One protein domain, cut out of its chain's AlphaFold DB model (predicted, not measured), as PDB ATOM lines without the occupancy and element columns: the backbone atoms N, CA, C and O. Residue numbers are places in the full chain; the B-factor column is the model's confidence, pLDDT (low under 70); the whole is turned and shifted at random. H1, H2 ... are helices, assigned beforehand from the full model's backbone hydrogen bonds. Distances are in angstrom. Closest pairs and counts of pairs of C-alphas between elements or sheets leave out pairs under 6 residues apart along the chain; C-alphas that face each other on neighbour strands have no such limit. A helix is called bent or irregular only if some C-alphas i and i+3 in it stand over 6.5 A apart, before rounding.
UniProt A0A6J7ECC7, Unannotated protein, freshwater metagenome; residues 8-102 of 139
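This is residues 8 to 102 of the 139 residues of the protein "Unannotated protein" of freshwater metagenome (UniProt A0A6J7ECC7). One long helix, H4, runs nearly the length of the model, and H2 and then H3 pack side by side along it, one after the other, both running against it. The short helix H1 packs on the side of H2 away from H4, next to the unnamed first stretch, residues 8 to 21. The 95 printed residues hold four named helices, H1 to H4 in order, and no named strand: all helix. The whole is flat, 43 by 33 by 17 A, and only just loose, close to compact, with a radius of gyration of the C-alphas of 15.1 A.

Past residue 21, look for H1, residues 22 to 27, which touches residues 40 to 45 alone of H2, residues 35 to 54, at a steep tilt of 50 degrees; the closest C-alphas, of Leu 24 and Met 40, are 7.4 A apart. H2 touches H4, residues 73 to 102, at a shallow tilt of 16 degrees, opposite ways; the closest C-alphas are Gly 35 and Phe 96, 4.1 A apart. H3, residues 59 to 68, forms a helical hairpin with H4, touching residues 75 to 83 alone; the closest C-alphas, of Ser 66 and Leu 75, are 5.2 A apart. H2 and H3 are close but not clearly touching; H1 is apart from H3 and H4. Helix packing is mostly aligned, but only just: 2 of 3 touching pairs have a shallow tilt. In H3 and H4 every O i to N i+4 pair is within hydrogen-bond range; H2 has 13 of 16, and H1 0 of 2, with 2 of 3 O i to N i+3 pairs.

Find C-alpha 22 at (200.959, 183.569, 190.302), where H1 begins; it spans 10.1 A and is only just irregular, C-alphas 23 and 26 being 6.7 A apart. H2 spans 26.6 A and H3 14.2 A. H4 spans 43.5 A, to C-alpha 102 at (216.843, 160.597, 196.387).

The two C-alphas farthest apart, of Thr 71 and Gly 102, are 47.6 A apart. Residues 68 to 73 stand free. The printed part has no cut, no link between helices is long, and no printed residue is under 70 in pLDDT.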
ATOM      1  N   PHE A   8     204.882 178.237 203.183       88.94
ATOM      2  CA  PHE A   8     204.652 179.337 202.264       88.94
ATOM      3  C   PHE A   8     203.859 180.435 202.985       88.94
ATOM      4  O   PHE A   8     202.986 180.109 203.799       88.94
ATOM      5  N   PRO A   9     204.114 181.716 202.673       89.19
ATOM      6  CA  PRO A   9     203.291 182.813 203.161       89.19
ATOM      7  C   PRO A   9     201.810 182.581 202.842       89.19
ATOM      8  O   PRO A   9     201.465 181.914 201.862       89.19
ATOM      9  N   GLU A  10     200.918 183.123 203.666       88.19
ATOM     10  CA  GLU A  10     199.484 183.052 203.387       88.19
ATOM     11  C   GLU A  10     199.147 183.817 202.105       88.19
ATOM     12  O   GLU A  10     199.748 184.854 201.812       88.19
ATOM     13  N   LYS A  11     198.182 183.315 201.330       85.31
ATOM     14  CA  LYS A  11     197.768 183.956 200.074       85.31
ATOM     15  C   LYS A  11     197.318 185.392 200.335       85.31
ATOM     16  O   LYS A  11     196.486 185.622 201.207       85.31
ATOM     17  N   GLY A  12     197.848 186.341 199.565       77.06
ATOM     18  CA  GLY A  12     197.516 187.758 199.719       77.06
ATOM     19  C   GLY A  12     198.164 188.437 200.930       77.06
ATOM     20  O   GLY A  12     197.841 189.590 201.212       77.06
ATOM     21  N   SER A  13     199.075 187.763 201.641       83.19
ATOM     22  CA  SER A  13     199.884 188.418 202.671       83.19
ATOM     23  C   SER A  13     200.833 189.463 202.052       83.19
ATOM     24  O   SER A  13     201.176 189.366 200.868       83.19
ATOM     25  N   PRO A  14     201.263 190.486 202.816       81.50
ATOM     26  CA  PRO A  14     202.195 191.496 202.318       81.50
ATOM     27  C   PRO A  14     203.492 190.857 201.805       81.50
ATOM     28  O   PRO A  14     204.167 190.145 202.544       81.50
ATOM     29  N   GLY A  15     203.835 191.117 200.540       81.19
ATOM     30  CA  GLY A  15     204.972 190.478 199.868       81.19
ATOM     31  C   GLY A  15     204.650 189.131 199.210       81.19
ATOM     32  O   GLY A  15     205.550 188.492 198.686       81.19
ATOM     33  N   PHE A  16     203.391 188.688 199.187       89.00
ATOM     34  CA  PHE A  16     202.969 187.454 198.516       89.00
ATOM     35  C   PHE A  16     201.650 187.630 197.745       89.00
ATOM     36  O   PHE A  16     200.656 186.926 197.958       89.00
ATOM     37  N   ASP A  17     201.633 188.596 196.830       88.44
ATOM     38  CA  ASP A  17     200.499 188.880 195.956       88.44
ATOM     39  C   ASP A  17     200.431 187.946 194.733       88.44
ATOM     40  O   ASP A  17     201.424 187.373 194.276       88.44
ATOM     41  N   ALA A  18     199.220 187.769 194.206       86.44
ATOM     42  CA  ALA A  18     198.967 186.869 193.084       86.44
ATOM     43  C   ALA A  18     199.492 187.397 191.742       86.44
ATOM     44  O   ALA A  18     199.712 186.600 190.835       86.44
ATOM     45  N   GLU A  19     199.687 188.708 191.622       87.06
ATOM     46  CA  GLU A  19     200.178 189.346 190.401       87.06
ATOM     47  C   GLU A  19     201.682 189.099 190.222       87.06
ATOM     48  O   GLU A  19     202.121 188.686 189.152       87.06
ATOM     49  N   THR A  20     202.454 189.252 191.299       86.50
ATOM     50  CA  THR A  20     203.897 188.993 191.326       86.50
ATOM     51  C   THR A  20     204.206 187.495 191.414       86.50
ATOM     52  O   THR A  20     205.172 187.029 190.813       86.50
ATOM     53  N   PHE A  21     203.403 186.716 192.152       91.25
ATOM     54  CA  PHE A  21     203.692 185.303 192.442       91.25
ATOM     55  C   PHE A  21     202.584 184.330 192.001       91.25
ATOM     56  O   PHE A  21     202.165 183.497 192.816       91.25
ATOM     57  N   PRO A  22     202.106 184.369 190.744       88.69
ATOM     58  CA  PRO A  22     200.959 183.569 190.302       88.69
ATOM     59  C   PRO A  22     201.183 182.064 190.508       88.69
ATOM     60  O   PRO A  22     200.317 181.366 191.041       88.69
ATOM     61  N   ASP A  23     202.387 181.576 190.201       87.06
ATOM     62  CA  ASP A  23     202.737 180.153 190.286       87.06
ATOM     63  C   ASP A  23     202.838 179.633 191.725       87.06
ATOM     64  O   ASP A  23     202.714 178.428 191.970       87.06
ATOM     65  N   LEU A  24     203.052 180.530 192.690       90.94
ATOM     66  CA  LEU A  24     203.197 180.174 194.097       90.94
ATOM     67  C   LEU A  24     201.888 180.261 194.868       90.94
ATOM     68  O   LEU A  24     201.780 179.636 195.923       90.94
ATOM     69  N   GLN A  25     200.871 180.952 194.343       90.69
ATOM     70  CA  GLN A  25     199.578 181.089 195.017       90.69
ATOM     71  C   GLN A  25     198.935 179.744 195.332       90.69
ATOM     72  O   GLN A  25     198.228 179.615 196.328       90.69
ATOM     73  N   GLN A  26     199.182 178.709 194.527       90.12
ATOM     74  CA  GLN A  26     198.699 177.361 194.825       90.12
ATOM     75  C   GLN A  26     199.254 176.813 196.145       90.12
ATOM     76  O   GLN A  26     198.567 176.023 196.776       90.12
ATOM     77  N   TYR A  27     200.437 177.269 196.575       90.69
ATOM     78  CA  TYR A  27     201.146 176.817 197.772       90.69
ATOM     79  C   TYR A  27     200.899 177.662 199.022       90.69
ATOM     80  O   TYR A  27     201.319 177.249 200.097       90.69
ATOM     81  N   GLY A  28     200.223 178.809 198.913       90.25
ATOM     82  CA  GLY A  28     200.078 179.744 200.033       90.25
ATOM     83  C   GLY A  28     199.491 179.103 201.296       90.25
ATOM     84  O   GLY A  28     198.488 178.393 201.225       90.25
ATOM     85  N   GLY A  29     200.142 179.337 202.439       88.12
ATOM     86  CA  GLY A  29     199.800 178.762 203.744       88.12
ATOM     87  C   GLY A  29     200.119 177.269 203.911       88.12
ATOM     88  O   GLY A  29     199.979 176.733 205.009       88.12
ATOM     89  N   MET A  30     200.564 176.570 202.863       90.38
ATOM     90  CA  MET A  30     200.926 175.158 202.973       90.38
ATOM     91  C   MET A  30     202.345 174.973 203.497       90.38
ATOM     92  O   MET A  30     203.251 175.773 203.251       90.38
ATOM     93  N   GLN A  31     202.550 173.861 204.200       89.38
ATOM     94  CA  GLN A  31     203.879 173.436 204.606       89.38
ATOM     95  C   GLN A  31     204.684 172.982 203.383       89.38
ATOM     96  O   GLN A  31     204.192 172.246 202.526       89.38
ATOM     97  N   MET A  32     205.955 173.373 203.330       89.50
ATOM     98  CA  MET A  32     206.890 172.920 202.310       89.50
ATOM     99  C   MET A  32     207.390 171.508 202.636       89.50
ATOM    100  O   MET A  32     208.236 171.308 203.512       89.50
ATOM    101  N   THR A  33     206.877 170.509 201.920       88.75
ATOM    102  CA  THR A  33     207.167 169.086 202.172       88.75
ATOM    103  C   THR A  33     208.057 168.451 201.106       88.75
ATOM    104  O   THR A  33     208.656 167.403 201.362       88.75
ATOM    105  N   THR A  34     208.194 169.075 199.932       90.12
ATOM    106  CA  THR A  34     208.933 168.516 198.786       90.12
ATOM    107  C   THR A  34     210.097 169.396 198.332       90.12
ATOM    108  O   THR A  34     210.071 170.619 198.470       90.12
ATOM    109  N   GLY A  35     211.106 168.776 197.707       88.75
ATOM    110  CA  GLY A  35     212.218 169.518 197.108       88.75
ATOM    111  C   GLY A  35     211.772 170.426 195.965       88.75
ATOM    112  O   GLY A  35     212.314 171.513 195.808       88.75
ATOM    113  N   LYS A  36     210.746 170.029 195.201       91.06
ATOM    114  CA  LYS A  36     210.218 170.863 194.115       91.06
ATOM    115  C   LYS A  36     209.585 172.152 194.639       91.06
ATOM    116  O   LYS A  36     209.826 173.211 194.072       91.06
ATOM    117  N   GLN A  37     208.842 172.085 195.744       91.81
ATOM    118  CA  GLN A  37     208.338 173.282 196.424       91.81
ATOM    119  C   GLN A  37     209.485 174.180 196.914       91.81
ATOM    120  O   GLN A  37     209.413 175.392 196.736       91.81
ATOM    121  N   ALA A  38     210.563 173.598 197.454       92.06
ATOM    122  CA  ALA A  38     211.747 174.353 197.876       92.06
ATOM    123  C   ALA A  38     212.437 175.079 196.717       92.06
ATOM    124  O   ALA A  38     212.806 176.242 196.867       92.06
ATOM    125  N   GLN A  39     212.549 174.429 195.557       93.44
ATOM    126  CA  GLN A  39     213.032 175.073 194.338       93.44
ATOM    127  C   GLN A  39     212.127 176.243 193.934       93.44
ATOM    128  O   GLN A  39     212.615 177.348 193.736       93.44
ATOM    129  N   MET A  40     210.811 176.020 193.862       92.75
ATOM    130  CA  MET A  40     209.864 177.063 193.457       92.75
ATOM    131  C   MET A  40     209.923 178.277 194.390       92.75
ATOM    132  O   MET A  40     209.946 179.415 193.930       92.75
ATOM    133  N   TYR A  41     210.005 178.052 195.701       92.44
ATOM    134  CA  TYR A  41     210.153 179.127 196.678       92.44
ATOM    135  C   TYR A  41     211.490 179.871 196.522       92.44
ATOM    136  O   TYR A  41     211.530 181.099 196.536       92.44
ATOM    137  N   ALA A  42     212.591 179.146 196.318       93.75
ATOM    138  CA  ALA A  42     213.904 179.742 196.103       93.75
ATOM    139  C   ALA A  42     213.954 180.617 194.837       93.75
ATOM    140  O   ALA A  42     214.434 181.749 194.888       93.75
ATOM    141  N   ASP A  43     213.451 180.105 193.716       93.94
ATOM    142  CA  ASP A  43     213.600 180.740 192.405       93.94
ATOM    143  C   ASP A  43     212.539 181.798 192.113       93.94
ATOM    144  O   ASP A  43     212.853 182.782 191.453       93.94
ATOM    145  N   HIS A  44     211.315 181.647 192.628       92.81
ATOM    146  CA  HIS A  44     210.228 182.583 192.330       92.81
ATOM    147  C   HIS A  44     209.888 183.516 193.492       92.81
ATOM    148  O   HIS A  44     209.462 184.633 193.238       92.81
ATOM    149  N   TYR A  45     210.075 183.110 194.754       92.88
ATOM    150  CA  TYR A  45     209.768 183.979 195.898       92.88
ATOM    151  C   TYR A  45     210.993 184.748 196.383       92.88
ATOM    152  O   TYR A  45     210.997 185.979 196.397       92.88
ATOM    153  N   ILE A  46     212.042 184.026 196.791       92.88
ATOM    154  CA  ILE A  46     213.229 184.644 197.391       92.88
ATOM    155  C   ILE A  46     213.973 185.475 196.348       92.88
ATOM    156  O   ILE A  46     214.290 186.628 196.624       92.88
ATOM    157  N   ALA A  47     214.221 184.926 195.154       92.94
ATOM    158  CA  ALA A  47     214.955 185.639 194.108       92.94
ATOM    159  C   ALA A  47     214.311 186.991 193.756       92.94
ATOM    160  O   ALA A  47     215.008 187.999 193.678       92.94
ATOM    161  N   GLU A  48     212.984 187.028 193.624       93.00
ATOM    162  CA  GLU A  48     212.236 188.245 193.301       93.00
ATOM    163  C   GLU A  48     212.349 189.298 194.414       93.00
ATOM    164  O   GLU A  48     212.623 190.469 194.150       93.00
ATOM    165  N   HIS A  49     212.224 188.888 195.682       92.69
ATOM    166  CA  HIS A  49     212.412 189.800 196.815       92.69
ATOM    167  C   HIS A  49     213.833 190.357 196.878       92.69
ATOM    168  O   HIS A  49     214.014 191.549 197.121       92.69
ATOM    169  N   LEU A  50     214.847 189.522 196.643       93.62
ATOM    170  CA  LEU A  50     216.240 189.972 196.636       93.62
ATOM    171  C   LEU A  50     216.518 190.925 195.476       93.62
ATOM    172  O   LEU A  50     217.188 191.935 195.676       93.62
ATOM    173  N   ASN A  51     215.947 190.657 194.303       92.88
ATOM    174  CA  ASN A  51     216.040 191.541 193.149       92.88
ATOM    175  C   ASN A  51     215.431 192.920 193.460       92.88
ATOM    176  O   ASN A  51     216.088 193.946 193.260       92.88
ATOM    177  N   LYS A  52     214.234 192.952 194.065       91.81
ATOM    178  CA  LYS A  52     213.585 194.195 194.519       91.81
ATOM    179  C   LYS A  52     214.424 194.947 195.559       91.81
ATOM    180  O   LYS A  52     214.557 196.163 195.456       91.81
ATOM    181  N   ILE A  53     215.030 194.246 196.522       90.88
ATOM    182  CA  ILE A  53     215.891 194.852 197.557       90.88
ATOM    183  C   ILE A  53     217.166 195.451 196.957       90.88
ATOM    184  O   ILE A  53     217.589 196.529 197.368       90.88
ATOM    185  N   ALA A  54     217.783 194.765 195.997       88.56
ATOM    186  CA  ALA A  54     219.019 195.217 195.368       88.56
ATOM    187  C   ALA A  54     218.803 196.208 194.214       88.56
ATOM    188  O   ALA A  54     219.780 196.706 193.647       88.56
ATOM    189  N   GLY A  55     217.552 196.455 193.810       89.25
ATOM    190  CA  GLY A  55     217.232 197.237 192.617       89.25
ATOM    191  C   GLY A  55     217.864 196.649 191.351       89.25
ATOM    192  O   GLY A  55     218.466 197.384 190.568       89.25
ATOM    193  N   GLY A  56     217.816 195.322 191.188       88.31
ATOM    194  CA  GLY A  56     218.427 194.619 190.053       88.31
ATOM    195  C   GLY A  56     219.930 194.366 190.157       88.31
ATOM    196  O   GLY A  56     220.502 193.761 189.254       88.31
ATOM    197  N   LYS A  57     220.587 194.803 191.235       92.31
ATOM    198  CA  LYS A  57     222.020 194.559 191.455       92.31
ATOM    199  C   LYS A  57     222.266 193.203 192.110       92.31
ATOM    200  O   LYS A  57     221.444 192.665 192.842       92.31
ATOM    201  N   THR A  58     223.452 192.662 191.902       91.88
ATOM    202  CA  THR A  58     223.936 191.481 192.617       91.88
ATOM    203  C   THR A  58     224.462 191.853 194.003       91.88
ATOM    204  O   THR A  58     224.872 192.989 194.257       91.88
ATOM    205  N   TYR A  59     224.553 190.863 194.898       91.50
ATOM    206  CA  TYR A  59     225.213 191.023 196.199       91.50
ATOM    207  C   TYR A  59     226.612 191.657 196.080       91.50
ATOM    208  O   TYR A  59     226.962 192.533 196.868       91.50
ATOM    209  N   SER A  60     227.407 191.243 195.086       93.31
ATOM    210  CA  SER A  60     228.774 191.748 194.886       93.31
ATOM    211  C   SER A  60     228.797 193.247 194.571       93.31
ATOM    212  O   SER A  60     229.610 194.000 195.118       93.31
ATOM    213  N   GLU A  61     227.866 193.705 193.737       94.12
ATOM    214  CA  GLU A  61     227.738 195.113 193.363       94.12
ATOM    215  C   GLU A  61     227.266 195.963 194.546       94.12
ATOM    216  O   GLU A  61     227.895 196.974 194.857       94.12
ATOM    217  N   VAL A  62     226.226 195.522 195.265       93.44
ATOM    218  CA  VAL A  62     225.732 196.228 196.463       93.44
ATOM    219  C   VAL A  62     226.803 196.258 197.558       93.44
ATOM    220  O   VAL A  62     227.013 197.287 198.194       93.44
ATOM    221  N   SER A  63     227.559 195.171 197.728       92.19
ATOM    222  CA  SER A  63     228.685 195.111 198.665       92.19
ATOM    223  C   SER A  63     229.796 196.093 198.292       92.19
ATOM    224  O   SER A  63     230.364 196.752 199.161       92.19
ATOM    225  N   THR A  64     230.087 196.246 197.001       95.56
ATOM    226  CA  THR A  64     231.076 197.220 196.519       95.56
ATOM    227  C   THR A  64     230.618 198.656 196.767       95.56
ATOM    228  O   THR A  64     231.402 199.460 197.269       95.56
ATOM    229  N   LEU A  65     229.341 198.957 196.513       93.50
ATOM    230  CA  LEU A  65     228.742 200.262 196.810       93.50
ATOM    231  C   LEU A  65     228.744 200.573 198.312       93.50
ATOM    232  O   LEU A  65     229.079 201.691 198.699       93.50
ATOM    233  N   SER A  66     228.430 199.586 199.154       93.56
ATOM    234  CA  SER A  66     228.462 199.726 200.613       93.56
ATOM    235  C   SER A  66     229.877 199.995 201.134       93.56
ATOM    236  O   SER A  66     230.060 200.866 201.977       93.56
ATOM    237  N   ARG A  67     230.904 199.322 200.592       93.06
ATOM    238  CA  ARG A  67     232.307 199.597 200.959       93.06
ATOM    239  C   ARG A  67     232.769 200.991 200.530       93.06
ATOM    240  O   ARG A  67     233.572 201.595 201.231       93.06
ATOM    241  N   ALA A  68     232.274 201.489 199.397       94.94
ATOM    242  CA  ALA A  68     232.552 202.849 198.938       94.94
ATOM    243  C   ALA A  68     231.832 203.921 199.782       94.94
ATOM    244  O   ALA A  68     232.313 205.047 199.860       94.94
ATOM    245  N   ASN A  69     230.719 203.567 200.437       93.56
ATOM    246  CA  ASN A  69     229.902 204.464 201.262       93.56
ATOM    247  C   ASN A  69     229.737 203.901 202.690       93.56
ATOM    248  O   ASN A  69     228.645 203.476 203.069       93.56
ATOM    249  N   PRO A  70     230.805 203.887 203.510       88.50
ATOM    250  CA  PRO A  70     230.826 203.162 204.785       88.50
ATOM    251  C   PRO A  70     229.875 203.721 205.857       88.50
ATOM    252  O   PRO A  70     229.600 203.040 206.841       88.50
ATOM    253  N   THR A  71     229.378 204.948 205.694       93.56
ATOM    254  CA  THR A  71     228.408 205.580 206.602       93.56
ATOM    255  C   THR A  71     226.952 205.346 206.188       93.56
ATOM    256  O   THR A  71     226.044 205.711 206.935       93.56
ATOM    257  N   ASP A  72     226.708 204.729 205.028       92.75
ATOM    258  CA  ASP A  72     225.364 204.413 204.552       92.75
ATOM    259  C   ASP A  72     224.849 203.120 205.207       92.75
ATOM    260  O   ASP A  72     225.108 201.992 204.767       92.75
ATOM    261  N   ALA A  73     224.092 203.299 206.289       92.38
ATOM    262  CA  ALA A  73     223.474 202.204 207.029       92.38
ATOM    263  C   ALA A  73     222.445 201.415 206.196       92.38
ATOM    264  O   ALA A  73     222.242 200.225 206.453       92.38
ATOM    265  N   ALA A  74     221.814 202.034 205.190       91.56
ATOM    266  CA  ALA A  74     220.846 201.356 204.337       91.56
ATOM    267  C   ALA A  74     221.551 200.375 203.394       91.56
ATOM    268  O   ALA A  74     221.144 199.214 203.308       91.56
ATOM    269  N   LEU A  75     222.654 200.793 202.761       91.88
ATOM    270  CA  LEU A  75     223.484 199.903 201.943       91.88
ATOM    271  C   LEU A  75     224.048 198.742 202.769       91.88
ATOM    272  O   LEU A  75     223.982 197.593 202.334       91.88
ATOM    273  N   ALA A  76     224.535 199.007 203.985       92.25
ATOM    274  CA  ALA A  76     225.011 197.949 204.878       92.25
ATOM    275  C   ALA A  76     223.903 196.924 205.213       92.25
ATOM    276  O   ALA A  76     224.137 195.711 205.175       92.25
ATOM    277  N   GLY A  77     222.679 197.395 205.476       93.50
ATOM    278  CA  GLY A  77     221.513 196.539 205.709       93.50
ATOM    279  C   GLY A  77     221.101 195.717 204.481       93.50
ATOM    280  O   GLY A  77     220.778 194.529 204.606       93.50
ATOM    281  N   GLN A  78     221.167 196.303 203.282       94.38
ATOM    282  CA  GLN A  78     220.894 195.594 202.026       94.38
ATOM    283  C   GLN A  78     221.897 194.466 201.794       94.38
ATOM    284  O   GLN A  78     221.483 193.342 201.521       94.38
ATOM    285  N   VAL A  79     223.200 194.714 201.975       94.62
ATOM    286  CA  VAL A  79     224.245 193.681 201.858       94.62
ATOM    287  C   VAL A  79     223.942 192.500 202.776       94.62
ATOM    288  O   VAL A  79     223.977 191.349 202.341       94.62
ATOM    289  N   GLN A  80     223.593 192.772 204.036       95.12
ATOM    290  CA  GLN A  80     223.272 191.717 204.993       95.12
ATOM    291  C   GLN A  80     222.025 190.923 204.580       95.12
ATOM    292  O   GLN A  80     222.004 189.696 204.703       95.12
ATOM    293  N   THR A  81     220.998 191.606 204.078       95.00
ATOM    294  CA  THR A  81     219.753 190.970 203.636       95.00
ATOM    295  C   THR A  81     219.977 190.114 202.394       95.00
ATOM    296  O   THR A  81     219.547 188.962 202.362       95.00
ATOM    297  N   LEU A  82     220.730 190.627 201.418       95.25
ATOM    298  CA  LEU A  82     221.096 189.905 200.201       95.25
ATOM    299  C   LEU A  82     221.922 188.662 200.514       95.25
ATOM    300  O   LEU A  82     221.616 187.583 200.017       95.25
ATOM    301  N   PHE A  83     222.909 188.781 201.404       95.44
ATOM    302  CA  PHE A  83     223.710 187.639 201.832       95.44
ATOM    303  C   PHE A  83     222.857 186.538 202.472       95.44
ATOM    304  O   PHE A  83     222.967 185.366 202.106       95.44
ATOM    305  N   ARG A  84     221.992 186.905 203.428       95.06
ATOM    306  CA  ARG A  84     221.102 185.952 204.111       95.06
ATOM    307  C   ARG A  84     220.124 185.311 203.131       95.06
ATOM    308  O   ARG A  84     219.912 184.104 203.198       95.06
ATOM    309  N   GLY A  85     219.567 186.107 202.222       94.19
ATOM    310  CA  GLY A  85     218.643 185.649 201.197       94.19
ATOM    311  C   GLY A  85     219.281 184.652 200.239       94.19
ATOM    312  O   GLY A  85     218.761 183.550 200.096       94.19
ATOM    313  N   GLU A  86     220.426 184.985 199.641       94.25
ATOM    314  CA  GLU A  86     221.129 184.076 198.723       94.25
ATOM    315  C   GLU A  86     221.632 182.819 199.439       94.25
ATOM    316  O   GLU A  86     221.577 181.724 198.882       94.25
ATOM    317  N   SER A  87     222.047 182.933 200.705       94.81
ATOM    318  CA  SER A  87     222.414 181.769 201.520       94.81
ATOM    319  C   SER A  87     221.218 180.842 201.746       94.81
ATOM    320  O   SER A  87     221.314 179.633 201.525       94.81
ATOM    321  N   LEU A  88     220.065 181.396 202.141       93.00
ATOM    322  CA  LEU A  88     218.825 180.634 202.292       93.00
ATOM    323  C   LEU A  88     218.442 179.970 200.965       93.00
ATOM    324  O   LEU A  88     218.166 178.772 200.926       93.00
ATOM    325  N   ARG A  89     218.511 180.717 199.864       94.50
ATOM    326  CA  ARG A  89     218.214 180.237 198.515       94.50
ATOM    327  C   ARG A  89     219.126 179.076 198.108       94.50
ATOM    328  O   ARG A  89     218.640 178.036 197.668       94.50
ATOM    329  N   GLY A  90     220.427 179.197 198.363       94.25
ATOM    330  CA  GLY A  90     221.405 178.134 198.137       94.25
ATOM    331  C   GLY A  90     221.122 176.876 198.961       94.25
ATOM    332  O   GLY A  90     221.169 175.767 198.424       94.25
ATOM    333  N   THR A  91     220.754 177.013 200.239       93.75
ATOM    334  CA  THR A  91     220.391 175.842 201.061       93.75
ATOM    335  C   THR A  91     219.119 175.143 200.569       93.75
ATOM    336  O   THR A  91     219.076 173.912 200.540       93.75
ATOM    337  N   LEU A  92     218.116 175.892 200.096       92.50
ATOM    338  CA  LEU A  92     216.891 175.324 199.521       92.50
ATOM    339  C   LEU A  92     217.152 174.596 198.198       92.50
ATOM    340  O   LEU A  92     216.663 173.481 198.004       92.50
ATOM    341  N   LEU A  93     217.966 175.177 197.315       93.94
ATOM    342  CA  LEU A  93     218.362 174.541 196.054       93.94
ATOM    343  C   LEU A  93     219.226 173.297 196.288       93.94
ATOM    344  O   LEU A  93     219.072 172.290 195.597       93.94
ATOM    345  N   THR A  94     220.070 173.318 197.318       93.12
ATOM    346  CA  THR A  94     220.815 172.133 197.758       93.12
ATOM    347  C   THR A  94     219.856 171.040 198.233       93.12
ATOM    348  O   THR A  94     219.975 169.886 197.821       93.12
ATOM    349  N   ALA A  95     218.851 171.387 199.041       90.25
ATOM    350  CA  ALA A  95     217.831 170.438 199.480       90.25
ATOM    351  C   ALA A  95     217.029 169.856 198.298       90.25
ATOM    352  O   ALA A  95     216.711 168.665 198.299       90.25
ATOM    353  N   PHE A  96     216.745 170.662 197.270       92.50
ATOM    354  CA  PHE A  96     216.155 170.193 196.015       92.50
ATOM    355  C   PHE A  96     217.073 169.210 195.272       92.50
ATOM    356  O   PHE A  96     216.607 168.146 194.864       92.50
ATOM    357  N   ALA A  97     218.370 169.504 195.155       93.38
ATOM    358  CA  ALA A  97     219.330 168.606 194.513       93.38
ATOM    359  C   ALA A  97     219.395 167.239 195.218       93.38
ATOM    360  O   ALA A  97     219.295 166.198 194.567       93.38
ATOM    361  N   PHE A  98     219.464 167.219 196.553       92.69
ATOM    362  CA  PHE A  98     219.417 165.971 197.324       92.69
ATOM    363  C   PHE A  98     218.083 165.240 197.190       92.69
ATOM    364  O   PHE A  98     218.060 164.012 197.102       92.69
ATOM    365  N   TRP A  99     216.967 165.968 197.139       91.94
ATOM    366  CA  TRP A  99     215.661 165.368 196.888       91.94
ATOM    367  C   TRP A  99     215.615 164.683 195.515       91.94
ATOM    368  O   TRP A  99     215.145 163.549 195.419       91.94
ATOM    369  N   GLN A 100     216.158 165.325 194.477       93.19
ATOM    370  CA  GLN A 100     216.236 164.771 193.127       93.19
ATOM    371  C   GLN A 100     217.119 163.516 193.082       93.19
ATOM    372  O   GLN A 100     216.709 162.495 192.525       93.19
ATOM    373  N   LEU A 101     218.290 163.553 193.725       93.88
ATOM    374  CA  LEU A 101     219.155 162.378 193.880       93.88
ATOM    375  C   LEU A 101     218.437 161.245 194.621       93.88
ATOM    376  O   LEU A 101     218.522 160.093 194.205       93.88
ATOM    377  N   GLY A 102     217.668 161.564 195.665       92.38
ATOM    378  CA  GLY A 102     216.843 160.597 196.387       92.38
ATOM    379  C   GLY A 102     215.788 159.923 195.504       92.38
ATOM    380  O   GLY A 102     215.569 158.718 195.627       92.38
TER     381      GLY A 102